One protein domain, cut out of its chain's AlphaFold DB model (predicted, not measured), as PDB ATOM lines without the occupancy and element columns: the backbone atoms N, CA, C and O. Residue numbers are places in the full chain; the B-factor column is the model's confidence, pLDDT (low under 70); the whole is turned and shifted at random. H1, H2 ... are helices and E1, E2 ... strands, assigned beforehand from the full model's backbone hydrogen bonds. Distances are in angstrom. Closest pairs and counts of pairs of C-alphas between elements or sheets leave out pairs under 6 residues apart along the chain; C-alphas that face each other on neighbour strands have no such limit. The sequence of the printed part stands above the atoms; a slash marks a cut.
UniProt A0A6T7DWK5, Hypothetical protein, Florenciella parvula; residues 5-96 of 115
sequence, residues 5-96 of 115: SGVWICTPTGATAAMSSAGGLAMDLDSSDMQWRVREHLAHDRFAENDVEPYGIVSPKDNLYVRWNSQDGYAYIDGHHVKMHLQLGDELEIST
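What this domain is: This is residues 5 to 96 of the 115 residues of the protein "Hypothetical protein" of Florenciella parvula (UniProt A0A6T7DWK5). Seven strands in three small antiparallel sheets stand round a shared middle as a loose, incompletely closed barrel: the sheet E1, E2, E3 makes one wall, the pair E4 and E7 stands at the side, and the hairpin E5 and E6 makes the wall opposite. The short helix H1 is outside this ring beside E1, and residues 43 to 52, in the link from E2 to E3, stick out as a free loop. The printed part has 92 residues with seven named strands and one named helix, in the order E1, H1, E2, E3, E4, E5, E6, E7. The class is mostly strand, though under half of the residues, 37, are in named elements. The whole is compact, with a radius of gyration of the C-alphas of 13.9 A, and spans 41 by 30 by 26 A.

Where its parts are: Strand E1 is residues 7 to 10, beginning at C-alpha 7 at (309.833, 271.439, 199.952). Helix H1 is residues 18 to 21. Strand E2, residues 34 to 38, is 13.9 A long from first to last C-alpha. Strand E3 is residues 55 to 58, and strand E4 is residues 64 to 67. Strand E5, residues 72 to 77, is 17.2 A long and begins at C-alpha 72 at (307.569, 259.019, 192.339). Strand E6, residues 82 to 87, is 16.7 A long. Strand E7, residues 91 to 94, ends at C-alpha 94 at (305.397, 266.976, 210.289).

How they stand to each other: E1 and E2 are antiparallel at 160 degrees, with N 8 and O 37 within hydrogen-bond range at 2.7 A. H1 is on the sheet of E1, E2 and E3 but only grazes it, with its residues 18 to 19; the closest C-alphas of E1 and H1 are those of Trp 8 and Met 19, 6.6 A apart. H1 is too short for any O i to N i+4 pair; its one O i to N i+3 pair is within range. E2 and E3 form a hairpin, with N 58 and O 34 at 2.7 A. The closest C-alphas of E3 and E4 are those of Val 58 and Leu 64, 7.0 A apart. E4 and E7 are antiparallel at 164 degrees, with N 92 and O 66 at 2.8 A. E5 and E6 form a hairpin at 153 degrees, with N 86 and O 73 at 2.8 A. E1 and E5 are near each other, while E4 and E5 are apart, as are E6 and E7.

The domain as a whole: The C-alphas of Asp 30 and Arg 46, the two farthest apart, are 42.1 A from each other. The printed part has no cut. The links H1 to E2 and E2 to E3 are long, with 12 and 16 residues. Residues 43 to 52 stand free and have pLDDT under 70; the mean of the printed part is 90.1.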
ATOM      1  N   SER A   5     309.480 271.550 192.676       89.31
ATOM      2  CA  SER A   5     310.326 270.346 192.712       89.31
ATOM      3  C   SER A   5     310.483 269.707 194.094       89.31
ATOM      4  O   SER A   5     311.181 268.702 194.230       89.31
ATOM      5  N   GLY A   6     309.873 270.290 195.125       92.94
ATOM      6  CA  GLY A   6     309.966 269.825 196.499       92.94
ATOM      7  C   GLY A   6     309.828 270.949 197.521       92.94
ATOM      8  O   GLY A   6     309.686 272.131 197.191       92.94
ATOM      9  N   VAL A   7     309.913 270.555 198.790       94.56
ATOM     10  CA  VAL A   7     309.833 271.439 199.952       94.56
ATOM     11  C   VAL A   7     311.000 271.154 200.894       94.56
ATOM     12  O   VAL A   7     311.341 270.002 201.154       94.56
ATOM     13  N   TRP A   8     311.618 272.216 201.392       96.44
ATOM     14  CA  TRP A   8     312.551 272.196 202.506       96.44
ATOM     15  C   TRP A   8     311.790 272.446 203.791       96.44
ATOM     16  O   TRP A   8     310.911 273.304 203.836       96.44
ATOM     17  N   ILE A   9     312.143 271.719 204.840       97.12
ATOM     18  CA  ILE A   9     311.529 271.850 206.152       97.12
ATOM     19  C   ILE A   9     312.645 271.689 207.186       97.12
ATOM     20  O   ILE A   9     313.450 270.764 207.062       97.12
ATOM     21  N   CYS A  10     312.734 272.570 208.182       97.12
ATOM     22  CA  CYS A  10     313.737 272.430 209.238       97.12
ATOM     23  C   CYS A  10     313.270 272.959 210.600       97.12
ATOM     24  O   CYS A  10     312.364 273.787 210.706       97.12
ATOM     25  N   THR A  11     313.939 272.466 211.642       96.31
ATOM     26  CA  THR A  11     313.953 273.031 212.997       96.31
ATOM     27  C   THR A  11     314.886 274.248 213.055       96.31
ATOM     28  O   THR A  11     315.632 274.488 212.097       96.31
ATOM     29  N   PRO A  12     314.936 274.984 214.180       95.31
ATOM     30  CA  PRO A  12     315.844 276.119 214.313       95.31
ATOM     31  C   PRO A  12     317.319 275.744 214.195       95.31
ATOM     32  O   PRO A  12     318.074 276.403 213.486       95.31
ATOM     33  N   THR A  13     317.718 274.615 214.780       94.19
ATOM     34  CA  THR A  13     319.080 274.076 214.655       94.19
ATOM     35  C   THR A  13     319.456 273.720 213.212       94.19
ATOM     36  O   THR A  13     320.620 273.823 212.840       94.19
ATOM     37  N   GLY A  14     318.482 273.338 212.378       95.31
ATOM     38  CA  GLY A  14     318.684 273.056 210.953       95.31
ATOM     39  C   GLY A  14     318.603 274.288 210.043       95.31
ATOM     40  O   GLY A  14     318.912 274.188 208.854       95.31
ATOM     41  N   ALA A  15     318.206 275.450 210.572       96.56
ATOM     42  CA  ALA A  15     318.004 276.676 209.800       96.56
ATOM     43  C   ALA A  15     319.294 277.191 209.143       96.56
ATOM     44  O   ALA A  15     319.258 277.782 208.066       96.56
ATOM     45  N   THR A  16     320.443 276.921 209.765       95.12
ATOM     46  CA  THR A  16     321.777 277.302 209.278       95.12
ATOM     47  C   THR A  16     322.384 276.289 208.298       95.12
ATOM     48  O   THR A  16     323.434 276.563 207.721       95.12
ATOM     49  N   ALA A  17     321.735 275.139 208.076       93.62
ATOM     50  CA  ALA A  17     322.200 274.085 207.174       93.62
ATOM     51  C   ALA A  17     321.668 274.293 205.738       93.62
ATOM     52  O   ALA A  17     321.679 275.406 205.212       93.62
ATOM     53  N   ALA A  18     321.172 273.233 205.084       92.75
ATOM     54  CA  ALA A  18     320.630 273.300 203.722       92.75
ATOM     55  C   ALA A  18     319.520 274.359 203.561       92.75
ATOM     56  O   ALA A  18     319.396 274.964 202.497       92.75
ATOM     57  N   MET A  19     318.755 274.624 204.627       96.50
ATOM     58  CA  MET A  19     317.738 275.675 204.640       96.50
ATOM     59  C   MET A  19     318.339 277.069 204.396       96.50
ATOM     60  O   MET A  19     317.777 277.846 203.624       96.50
ATOM     61  N   SER A  20     319.507 277.374 204.972       95.69
ATOM     62  CA  SER A  20     320.195 278.652 204.757       95.69
ATOM     63  C   SER A  20     320.564 278.840 203.285       95.69
ATOM     64  O   SER A  20     320.268 279.879 202.694       95.69
ATOM     65  N   SER A  21     321.112 277.800 202.645       93.94
ATOM     66  CA  SER A  21     321.433 277.828 201.210       93.94
ATOM     67  C   SER A  21     320.195 277.952 200.317       93.94
ATOM     68  O   SER A  21     320.289 278.492 199.217       93.94
ATOM     69  N   ALA A  22     319.033 277.484 200.778       92.38
ATOM     70  CA  ALA A  22     317.759 277.635 200.078       92.38
ATOM     71  C   ALA A  22     317.130 279.035 200.242       92.38
ATOM     72  O   ALA A  22     316.090 279.304 199.635       92.38
ATOM     73  N   GLY A  23     317.732 279.925 201.041       94.31
ATOM     74  CA  GLY A  23     317.201 281.255 201.350       94.31
ATOM     75  C   GLY A  23     316.175 281.261 202.486       94.31
ATOM     76  O   GLY A  23     315.295 282.122 202.504       94.31
ATOM     77  N   GLY A  24     316.235 280.279 203.388       94.62
ATOM     78  CA  GLY A  24     315.457 280.277 204.625       94.62
ATOM     79  C   GLY A  24     315.993 281.255 205.672       94.62
ATOM     80  O   GLY A  24     317.046 281.874 205.508       94.62
ATOM     81  N   LEU A  25     315.239 281.412 206.756       95.88
ATOM     82  CA  LEU A  25     315.534 282.364 207.824       95.88
ATOM     83  C   LEU A  25     316.431 281.721 208.878       95.88
ATOM     84  O   LEU A  25     316.203 280.577 209.255       95.88
ATOM     85  N   ALA A  26     317.407 282.453 209.415       95.50
ATOM     86  CA  ALA A  26     318.015 282.047 210.679       95.50
ATOM     87  C   ALA A  26     316.942 282.081 211.780       95.50
ATOM     88  O   ALA A  26     316.088 282.969 211.787       95.50
ATOM     89  N   MET A  27     316.976 281.112 212.688       95.69
ATOM     90  CA  MET A  27     316.002 280.986 213.769       95.69
ATOM     91  C   MET A  27     316.719 280.988 215.114       95.69
ATOM     92  O   MET A  27     317.869 280.561 215.205       95.69
ATOM     93  N   ASP A  28     316.021 281.462 216.140       93.56
ATOM     94  CA  ASP A  28     316.483 281.372 217.522       93.56
ATOM     95  C   ASP A  28     316.565 279.899 217.958       93.56
ATOM     96  O   ASP A  28     315.621 279.141 217.717       93.56
ATOM     97  N   LEU A  29     317.676 279.499 218.585       90.06
ATOM     98  CA  LEU A  29     317.896 278.133 219.071       90.06
ATOM     99  C   LEU A  29     316.859 277.724 220.125       90.06
ATOM    100  O   LEU A  29     316.501 276.548 220.178       90.06
ATOM    101  N   ASP A  30     316.342 278.690 220.890       89.81
ATOM    102  CA  ASP A  30     315.302 278.473 221.901       89.81
ATOM    103  C   ASP A  30     313.887 278.384 221.310       89.81
ATOM    104  O   ASP A  30     312.929 278.015 222.002       89.81
ATOM    105  N   SER A  31     313.718 278.710 220.025       93.06
ATOM    106  CA  SER A  31     312.427 278.546 219.366       93.06
ATOM    107  C   SER A  31     312.076 277.061 219.235       93.06
ATOM    108  O   SER A  31     312.920 276.191 219.043       93.06
ATOM    109  N   SER A  32     310.786 276.756 219.320       94.19
ATOM    110  CA  SER A  32     310.248 275.433 218.975       94.19
ATOM    111  C   SER A  32     309.472 275.455 217.657       94.19
ATOM    112  O   SER A  32     308.820 274.467 217.307       94.19
ATOM    113  N   ASP A  33     309.503 276.587 216.949       96.38
ATOM    114  CA  ASP A  33     308.874 276.732 215.645       96.38
ATOM    115  C   ASP A  33     309.642 275.931 214.591       96.38
ATOM    116  O   ASP A  33     310.849 275.703 214.683       96.38
ATOM    117  N   MET A  34     308.940 275.545 213.536       96.69
ATOM    118  CA  MET A  34     309.517 274.975 212.324       96.69
ATOM    119  C   MET A  34     309.361 275.972 211.181       96.69
ATOM    120  O   MET A  34     308.339 276.643 211.092       96.69
ATOM    121  N   GLN A  35     310.317 276.023 210.257       97.31
ATOM    122  CA  GLN A  35     310.117 276.724 208.988       97.31
ATOM    123  C   GLN A  35     310.054 275.744 207.819       97.31
ATOM    124  O   GLN A  35     310.687 274.683 207.832       97.31
ATOM    125  N   TRP A  36     309.319 276.134 206.785       96.56
ATOM    126  CA  TRP A  36     309.279 275.430 205.513       96.56
ATOM    127  C   TRP A  36     309.452 276.401 204.351       96.56
ATOM    128  O   TRP A  36     309.159 277.593 204.461       96.56
ATOM    129  N   ARG A  37     309.938 275.881 203.225       94.19
ATOM    130  CA  ARG A  37     310.190 276.654 202.012       94.19
ATOM    131  C   ARG A  37     310.072 275.786 200.770       94.19
ATOM    132  O   ARG A  37     310.600 274.681 200.726       94.19
ATOM    133  N   VAL A  38     309.426 276.295 199.732       92.50
ATOM    134  CA  VAL A  38     309.397 275.659 198.412       92.50
ATOM    135  C   VAL A  38     310.800 275.683 197.791       92.50
ATOM    136  O   VAL A  38     311.467 276.712 197.813       92.50
ATOM    137  N   ARG A  39     311.261 274.560 197.222       89.06
ATOM    138  CA  ARG A  39     312.610 274.446 196.637       89.06
ATOM    139  C   ARG A  39     312.765 275.270 195.357       89.06
ATOM    140  O   ARG A  39     313.629 276.136 195.294       89.06
ATOM    141  N   GLU A  40     311.944 275.000 194.350       85.00
ATOM    142  CA  GLU A  40     311.869 275.803 193.127       85.00
ATOM    143  C   GLU A  40     310.460 275.714 192.543       85.00
ATOM    144  O   GLU A  40     309.867 274.633 192.507       85.00
ATOM    145  N   HIS A  41     309.901 276.840 192.104       80.44
ATOM    146  CA  HIS A  41     308.618 276.836 191.409       80.44
ATOM    147  C   HIS A  41     308.809 276.324 189.982       80.44
ATOM    148  O   HIS A  41     309.701 276.771 189.268       80.44
ATOM    149  N   LEU A  42     307.943 275.404 189.558       77.81
ATOM    150  CA  LEU A  42     307.949 274.838 188.204       77.81
ATOM    151  C   LEU A  42     306.917 275.518 187.285       77.81
ATOM    152  O   LEU A  42     306.661 275.046 186.178       77.81
ATOM    153  N   ALA A  43     306.292 276.607 187.740       68.38
ATOM    154  CA  ALA A  43     305.302 277.334 186.960       68.38
ATOM    155  C   ALA A  43     305.977 278.166 185.854       68.38
ATOM    156  O   ALA A  43     306.846 278.988 186.120       68.38
ATOM    157  N   HIS A  44     305.540 277.960 184.612       54.34
ATOM    158  CA  HIS A  44     305.754 278.894 183.506       54.34
ATOM    159  C   HIS A  44     304.680 279.994 183.580       54.34
ATOM    160  O   HIS A  44     303.584 279.706 184.066       54.34
ATOM    161  N   ASP A  45     304.963 281.193 183.058       55.38
ATOM    162  CA  ASP A  45     304.205 282.471 183.128       55.38
ATOM    163  C   ASP A  45     302.660 282.441 182.994       55.38
ATOM    164  O   ASP A  45     301.999 283.456 183.184       55.38
ATOM    165  N   ARG A  46     302.036 281.302 182.679       51.94
ATOM    166  CA  ARG A  46     300.580 281.130 182.538       51.94
ATOM    167  C   ARG A  46     299.834 280.744 183.823       51.94
ATOM    168  O   ARG A  46     298.612 280.682 183.790       51.94
ATOM    169  N   PHE A  47     300.537 280.474 184.926       52.62
ATOM    170  CA  PHE A  47     299.935 280.100 186.222       52.62
ATOM    171  C   PHE A  47     300.410 280.982 187.388       52.62
ATOM    172  O   PHE A  47     300.298 280.585 188.548       52.62
ATOM    173  N   ALA A  48     300.947 282.166 187.078       51.28
ATOM    174  CA  ALA A  48     301.561 283.102 188.021       51.28
ATOM    175  C   ALA A  48     300.591 283.729 189.053       51.28
ATOM    176  O   ALA A  48     301.015 284.558 189.845       51.28
ATOM    177  N   GLU A  49     299.315 283.335 189.066       47.81
ATOM    178  CA  GLU A  49     298.264 283.928 189.912       47.81
ATOM    179  C   GLU A  49     297.964 283.165 191.209       47.81
ATOM    180  O   GLU A  49     297.031 283.519 191.923       47.81
ATOM    181  N   ASN A  50     298.715 282.122 191.559       55.53
ATOM    182  CA  ASN A  50     298.500 281.499 192.863       55.53
ATOM    183  C   ASN A  50     299.377 282.190 193.915       55.53
ATOM    184  O   ASN A  50     300.562 281.875 194.013       55.53
ATOM    185  N   ASP A  51     298.751 283.077 194.699       57.69
ATOM    186  CA  ASP A  51     299.211 283.742 195.941       57.69
ATOM    187  C   ASP A  51     299.607 282.747 197.059       57.69
ATOM    188  O   ASP A  51     299.245 282.892 198.228       57.69
ATOM    189  N   VAL A  52     300.292 281.654 196.728       68.62
ATOM    190  CA  VAL A  52     300.769 280.707 197.731       68.62
ATOM    191  C   VAL A  52     302.125 281.192 198.196       68.62
ATOM    192  O   VAL A  52     303.097 281.137 197.442       68.62
ATOM    193  N   GLU A  53     302.168 281.640 199.448       78.25
ATOM    194  CA  GLU A  53     303.408 281.974 200.139       78.25
ATOM    195  C   GLU A  53     304.447 280.860 199.919       78.25
ATOM    196  O   GLU A  53     304.173 279.690 200.206       78.25
ATOM    197  N   PRO A  54     305.634 281.171 199.365       87.69
ATOM    198  CA  PRO A  54     306.632 280.164 199.018       87.69
ATOM    199  C   PRO A  54     307.422 279.672 200.238       87.69
ATOM    200  O   PRO A  54     308.355 278.878 200.101       87.69
ATOM    201  N   TYR A  55     307.078 280.154 201.428       93.06
ATOM    202  CA  TYR A  55     307.664 279.786 202.705       93.06
ATOM    203  C   TYR A  55     306.666 280.039 203.833       93.06
ATOM    204  O   TYR A  55     305.663 280.727 203.666       93.06
ATOM    205  N   GLY A  56     306.972 279.527 205.018       94.88
ATOM    206  CA  GLY A  56     306.203 279.845 206.209       94.88
ATOM    207  C   GLY A  56     306.857 279.336 207.481       94.88
ATOM    208  O   GLY A  56     307.824 278.574 207.447       94.88
ATOM    209  N   ILE A  57     306.295 279.772 208.604       96.69
ATOM    210  CA  ILE A  57     306.654 279.325 209.949       96.69
ATOM    211  C   ILE A  57     305.452 278.579 210.528       96.69
ATOM    212  O   ILE A  57     304.309 279.000 210.358       96.69
ATOM    213  N   VAL A  58     305.715 277.458 211.188       96.50
ATOM    214  CA  VAL A  58     304.736 276.585 211.832       96.50
ATOM    215  C   VAL A  58     305.004 276.624 213.328       96.50
ATOM    216  O   VAL A  58     306.094 276.266 213.776       96.50
ATOM    217  N   SER A  59     304.005 277.079 214.084       96.00
ATOM    218  CA  SER A  59     304.045 277.124 215.548       96.00
ATOM    219  C   SER A  59     304.107 275.706 216.133       96.00
ATOM    220  O   SER A  59     303.589 274.780 215.508       96.00
ATOM    221  N   PRO A  60     304.606 275.486 217.365       94.31
ATOM    222  CA  PRO A  60     304.728 274.145 217.935       94.31
ATOM    223  C   PRO A  60     303.375 273.491 218.246       94.31
ATOM    224  O   PRO A  60     303.291 272.297 218.532       94.31
ATOM    225  N   LYS A  61     302.302 274.290 218.241       94.31
ATOM    226  CA  LYS A  61     300.922 273.828 218.421       94.31
ATOM    227  C   LYS A  61     300.333 273.259 217.132       94.31
ATOM    228  O   LYS A  61     299.381 272.481 217.204       94.31
ATOM    229  N   ASP A  62     300.900 273.640 215.993       96.19
ATOM    230  CA  ASP A  62     300.405 273.304 214.670       96.19
ATOM    231  C   ASP A  62     301.235 272.177 214.046       96.19
ATOM    232  O   ASP A  62     302.377 271.913 214.423       96.19
ATOM    233  N   ASN A  63     300.633 271.501 213.073       96.12
ATOM    234  CA  ASN A  63     301.284 270.469 212.277       96.12
ATOM    235  C   ASN A  63     301.319 270.928 210.816       96.12
ATOM    236  O   ASN A  63     300.360 271.530 210.324       96.12
ATOM    237  N   LEU A  64     302.391 270.587 210.107       95.75
ATOM    238  CA  LEU A  64     302.478 270.761 208.664       95.75
ATOM    239  C   LEU A  64     302.025 269.476 207.970       95.75
ATOM    240  O   LEU A  64     302.604 268.414 208.193       95.75
ATOM    241  N   TYR A  65     301.020 269.588 207.103       95.81
ATOM    242  CA  TYR A  65     300.531 268.480 206.285       95.81
ATOM    243  C   TYR A  65     300.945 268.679 204.831       95.81
ATOM    244  O   TYR A  65     300.647 269.708 204.222       95.81
ATOM    245  N   VAL A  66     301.611 267.679 204.261       93.69
ATOM    246  CA  VAL A  66     302.043 267.669 202.862       93.69
ATOM    247  C   VAL A  66     301.433 266.461 202.174       93.69
ATOM    248  O   VAL A  66     301.710 265.327 202.543       93.69
ATOM    249  N   ARG A  67     300.640 266.704 201.130       95.00
ATOM    250  CA  ARG A  67     300.147 265.644 200.251       95.00
ATOM    251  C   ARG A  67     301.003 265.561 198.997       95.00
ATOM    252  O   ARG A  67     301.096 266.531 198.237       95.00
ATOM    253  N   TRP A  68     301.602 264.401 198.764       95.12
ATOM    254  CA  TRP A  68     302.420 264.142 197.592       95.12
ATOM    255  C   TRP A  68     301.542 263.878 196.367       95.12
ATOM    256  O   TRP A  68     300.714 262.969 196.344       95.12
ATOM    257  N   ASN A  69     301.716 264.700 195.332       93.50
ATOM    258  CA  ASN A  69     300.904 264.646 194.110       93.50
ATOM    259  C   ASN A  69     301.701 264.215 192.865       93.50
ATOM    260  O   ASN A  69     301.204 264.354 191.747       93.50
ATOM    261  N   SER A  70     302.916 263.691 193.039       92.56
ATOM    262  CA  SER A  70     303.735 263.158 191.941       92.56
ATOM    263  C   SER A  70     303.760 261.629 191.974       92.56
ATOM    264  O   SER A  70     303.494 261.018 193.003       92.56
ATOM    265  N   GLN A  71     304.087 260.998 190.843       95.75
ATOM    266  CA  GLN A  71     304.125 259.531 190.729       95.75
ATOM    267  C   GLN A  71     305.220 258.887 191.587       95.75
ATOM    268  O   GLN A  71     305.009 257.812 192.138       95.75
ATOM    269  N   ASP A  72     306.373 259.547 191.689       96.06
ATOM    270  CA  ASP A  72     307.569 259.019 192.339       96.06
ATOM    271  C   ASP A  72     308.329 260.158 193.020       96.06
ATOM    272  O   ASP A  72     308.431 261.256 192.463       96.06
ATOM    273  N   GLY A  73     308.831 259.918 194.228       95.31
ATOM    274  CA  GLY A  73     309.563 260.910 195.005       95.31
ATOM    275  C   GLY A  73     310.210 260.335 196.255       95.31
ATOM    276  O   GLY A  73     310.057 259.159 196.578       95.31
ATOM    277  N   TYR A  74     310.944 261.185 196.969       97.06
ATOM    278  CA  TYR A  74     311.586 260.811 198.223       97.06
ATOM    279  C   TYR A  74     311.499 261.942 199.242       97.06
ATOM    280  O   TYR A  74     311.723 263.104 198.903       97.06
ATOM    281  N   ALA A  75     311.253 261.581 200.499       96.81
ATOM    282  CA  ALA A  75     311.531 262.433 201.645       96.81
ATOM    283  C   ALA A  75     312.869 262.027 202.266       96.81
ATOM    284  O   ALA A  75     313.117 260.840 202.478       96.81
ATOM    285  N   TYR A  76     313.711 263.012 202.565       96.88
ATOM    286  CA  TYR A  76     315.016 262.828 203.196       96.88
ATOM    287  C   TYR A  76     315.000 263.466 204.582       96.88
ATOM    288  O   TYR A  76     314.559 264.607 204.723       96.88
ATOM    289  N   ILE A  77     315.478 262.741 205.591       95.88
ATOM    290  CA  ILE A  77     315.537 263.211 206.978       95.88
ATOM    291  C   ILE A  77     317.007 263.307 207.374       95.88
ATOM    292  O   ILE A  77     317.722 262.309 207.348       95.88
ATOM    293  N   ASP A  78     317.449 264.517 207.716       94.00
ATOM    294  CA  ASP A  78     318.828 264.807 208.134       94.00
ATOM    295  C   ASP A  78     319.903 264.293 207.146       94.00
ATOM    296  O   ASP A  78     320.917 263.687 207.491       94.00
ATOM    297  N   GLY A  79     319.641 264.505 205.852       92.31
ATOM    298  CA  GLY A  79     320.518 264.094 204.756       92.31
ATOM    299  C   GLY A  79     320.112 262.774 204.098       92.31
ATOM    300  O   GLY A  79     318.952 262.379 204.084       92.31
ATOM    301  N   HIS A  80     321.073 262.109 203.455       91.62
ATOM    302  CA  HIS A  80     320.788 261.024 202.506       91.62
ATOM    303  C   HIS A  80     320.564 259.642 203.144       91.62
ATOM    304  O   HIS A  80     320.105 258.725 202.462       91.62
ATOM    305  N   HIS A  81     320.924 259.473 204.420       93.00
ATOM    306  CA  HIS A  81     320.925 258.169 205.085       93.00
ATOM    307  C   HIS A  81     319.517 257.685 205.437       93.00
ATOM    308  O   HIS A  81     319.237 256.492 205.332       93.00
ATOM    309  N   VAL A  82     318.625 258.601 205.821       95.75
ATOM    310  CA  VAL A  82     317.221 258.294 206.096       95.75
ATOM    311  C   VAL A  82     316.391 258.825 204.941       95.75
ATOM    312  O   VAL A  82     316.246 260.034 204.765       95.75
ATOM    313  N   LYS A  83     315.854 257.906 204.137       96.50
ATOM    314  CA  LYS A  83     314.999 258.228 202.997       96.50
ATOM    315  C   LYS A  83     313.725 257.399 203.021       96.50
ATOM    316  O   LYS A  83     313.765 256.201 203.296       96.50
ATOM    317  N   MET A  84     312.613 258.037 202.694       96.81
ATOM    318  CA  MET A  84     311.306 257.407 202.547       96.81
ATOM    319  C   MET A  84     310.871 257.576 201.102       96.81
ATOM    320  O   MET A  84     310.939 258.682 200.566       96.81
ATOM    321  N   HIS A  85     310.475 256.480 200.466       97.75
ATOM    322  CA  HIS A  85     309.903 256.513 199.126       97.75
ATOM    323  C   HIS A  85     308.478 257.062 199.206       97.75
ATOM    324  O   HIS A  85     307.736 256.667 200.100       97.75
ATOM    325  N   LEU A  86     308.139 257.991 198.313       97.62
ATOM    326  CA  LEU A  86     306.825 258.619 198.229       97.62
ATOM    327  C   LEU A  86     306.166 258.280 196.895       97.62
ATOM    328  O   LEU A  86     306.779 258.418 195.832       97.62
ATOM    329  N   GLN A  87     304.898 257.902 196.959       97.62
ATOM    330  CA  GLN A  87     304.041 257.595 195.823       97.62
ATOM    331  C   GLN A  87     302.825 258.518 195.791       97.62
ATOM    332  O   GLN A  87     302.480 259.186 196.770       97.62
ATOM    333  N   LEU A  88     302.181 258.592 194.626       96.94
ATOM    334  CA  LEU A  88     301.029 259.461 194.416       96.94
ATOM    335  C   LEU A  88     299.954 259.231 195.487       96.94
ATOM    336  O   LEU A  88     299.374 258.151 195.573       96.94
ATOM    337  N   GLY A  89     299.620 260.296 196.212       96.44
ATOM    338  CA  GLY A  89     298.585 260.288 197.236       96.44
ATOM    339  C   GLY A  89     299.104 260.122 198.660       96.44
ATOM    340  O   GLY A  89     298.298 260.323 199.563       96.44
ATOM    341  N   ASP A  90     300.393 259.836 198.861       97.56
ATOM    342  CA  ASP A  90     300.989 259.777 200.196       97.56
ATOM    343  C   ASP A  90     300.841 261.108 200.937       97.56
ATOM    344  O   ASP A  90     300.916 262.197 200.355       97.56
ATOM    345  N   GLU A  91     300.657 261.014 202.250       97.00
ATOM    346  CA  GLU A  91     300.494 262.155 203.141       97.00
ATOM    347  C   GLU A  91     301.594 262.136 204.200       97.00
ATOM    348  O   GLU A  91     301.860 261.116 204.836       97.00
ATOM    349  N   LEU A  92     302.247 263.281 204.379       96.25
ATOM    350  CA  LEU A  92     303.264 263.498 205.390       96.25
ATOM    351  C   LEU A  92     302.715 264.480 206.416       96.25
ATOM    352  O   LEU A  92     302.321 265.595 206.071       96.25
ATOM    353  N   GLU A  93     302.737 264.072 207.677       96.69
ATOM    354  CA  GLU A  93     302.516 264.950 208.819       96.69
ATOM    355  C   GLU A  93     303.862 265.236 209.480       96.69
ATOM    356  O   GLU A  93     304.591 264.321 209.867       96.69
ATOM    357  N   ILE A  94     304.188 266.517 209.622       96.56
ATOM    358  CA  ILE A  94     305.397 266.976 210.289       96.56
ATOM    359  C   ILE A  94     304.988 267.821 211.494       96.56
ATOM    360  O   ILE A  94     304.180 268.742 211.377       96.56
ATOM    361  N   SER A  95     305.541 267.500 212.663       95.25
ATOM    362  CA  SER A  95     305.253 268.201 213.916       95.25
ATOM    363  C   SER A  95     306.506 268.341 214.776       95.25
ATOM    364  O   SER A  95     307.449 267.555 214.656       95.25
ATOM    365  N   THR A  96     306.502 269.313 215.687       92.69
ATOM    366  CA  THR A  96     307.591 269.540 216.653       92.69
ATOM    367  C   THR A  96     307.306 268.910 218.023       92.69
ATOM    368  O   THR A  96     307.957 269.225 219.011       92.69
TER     369      THR A  96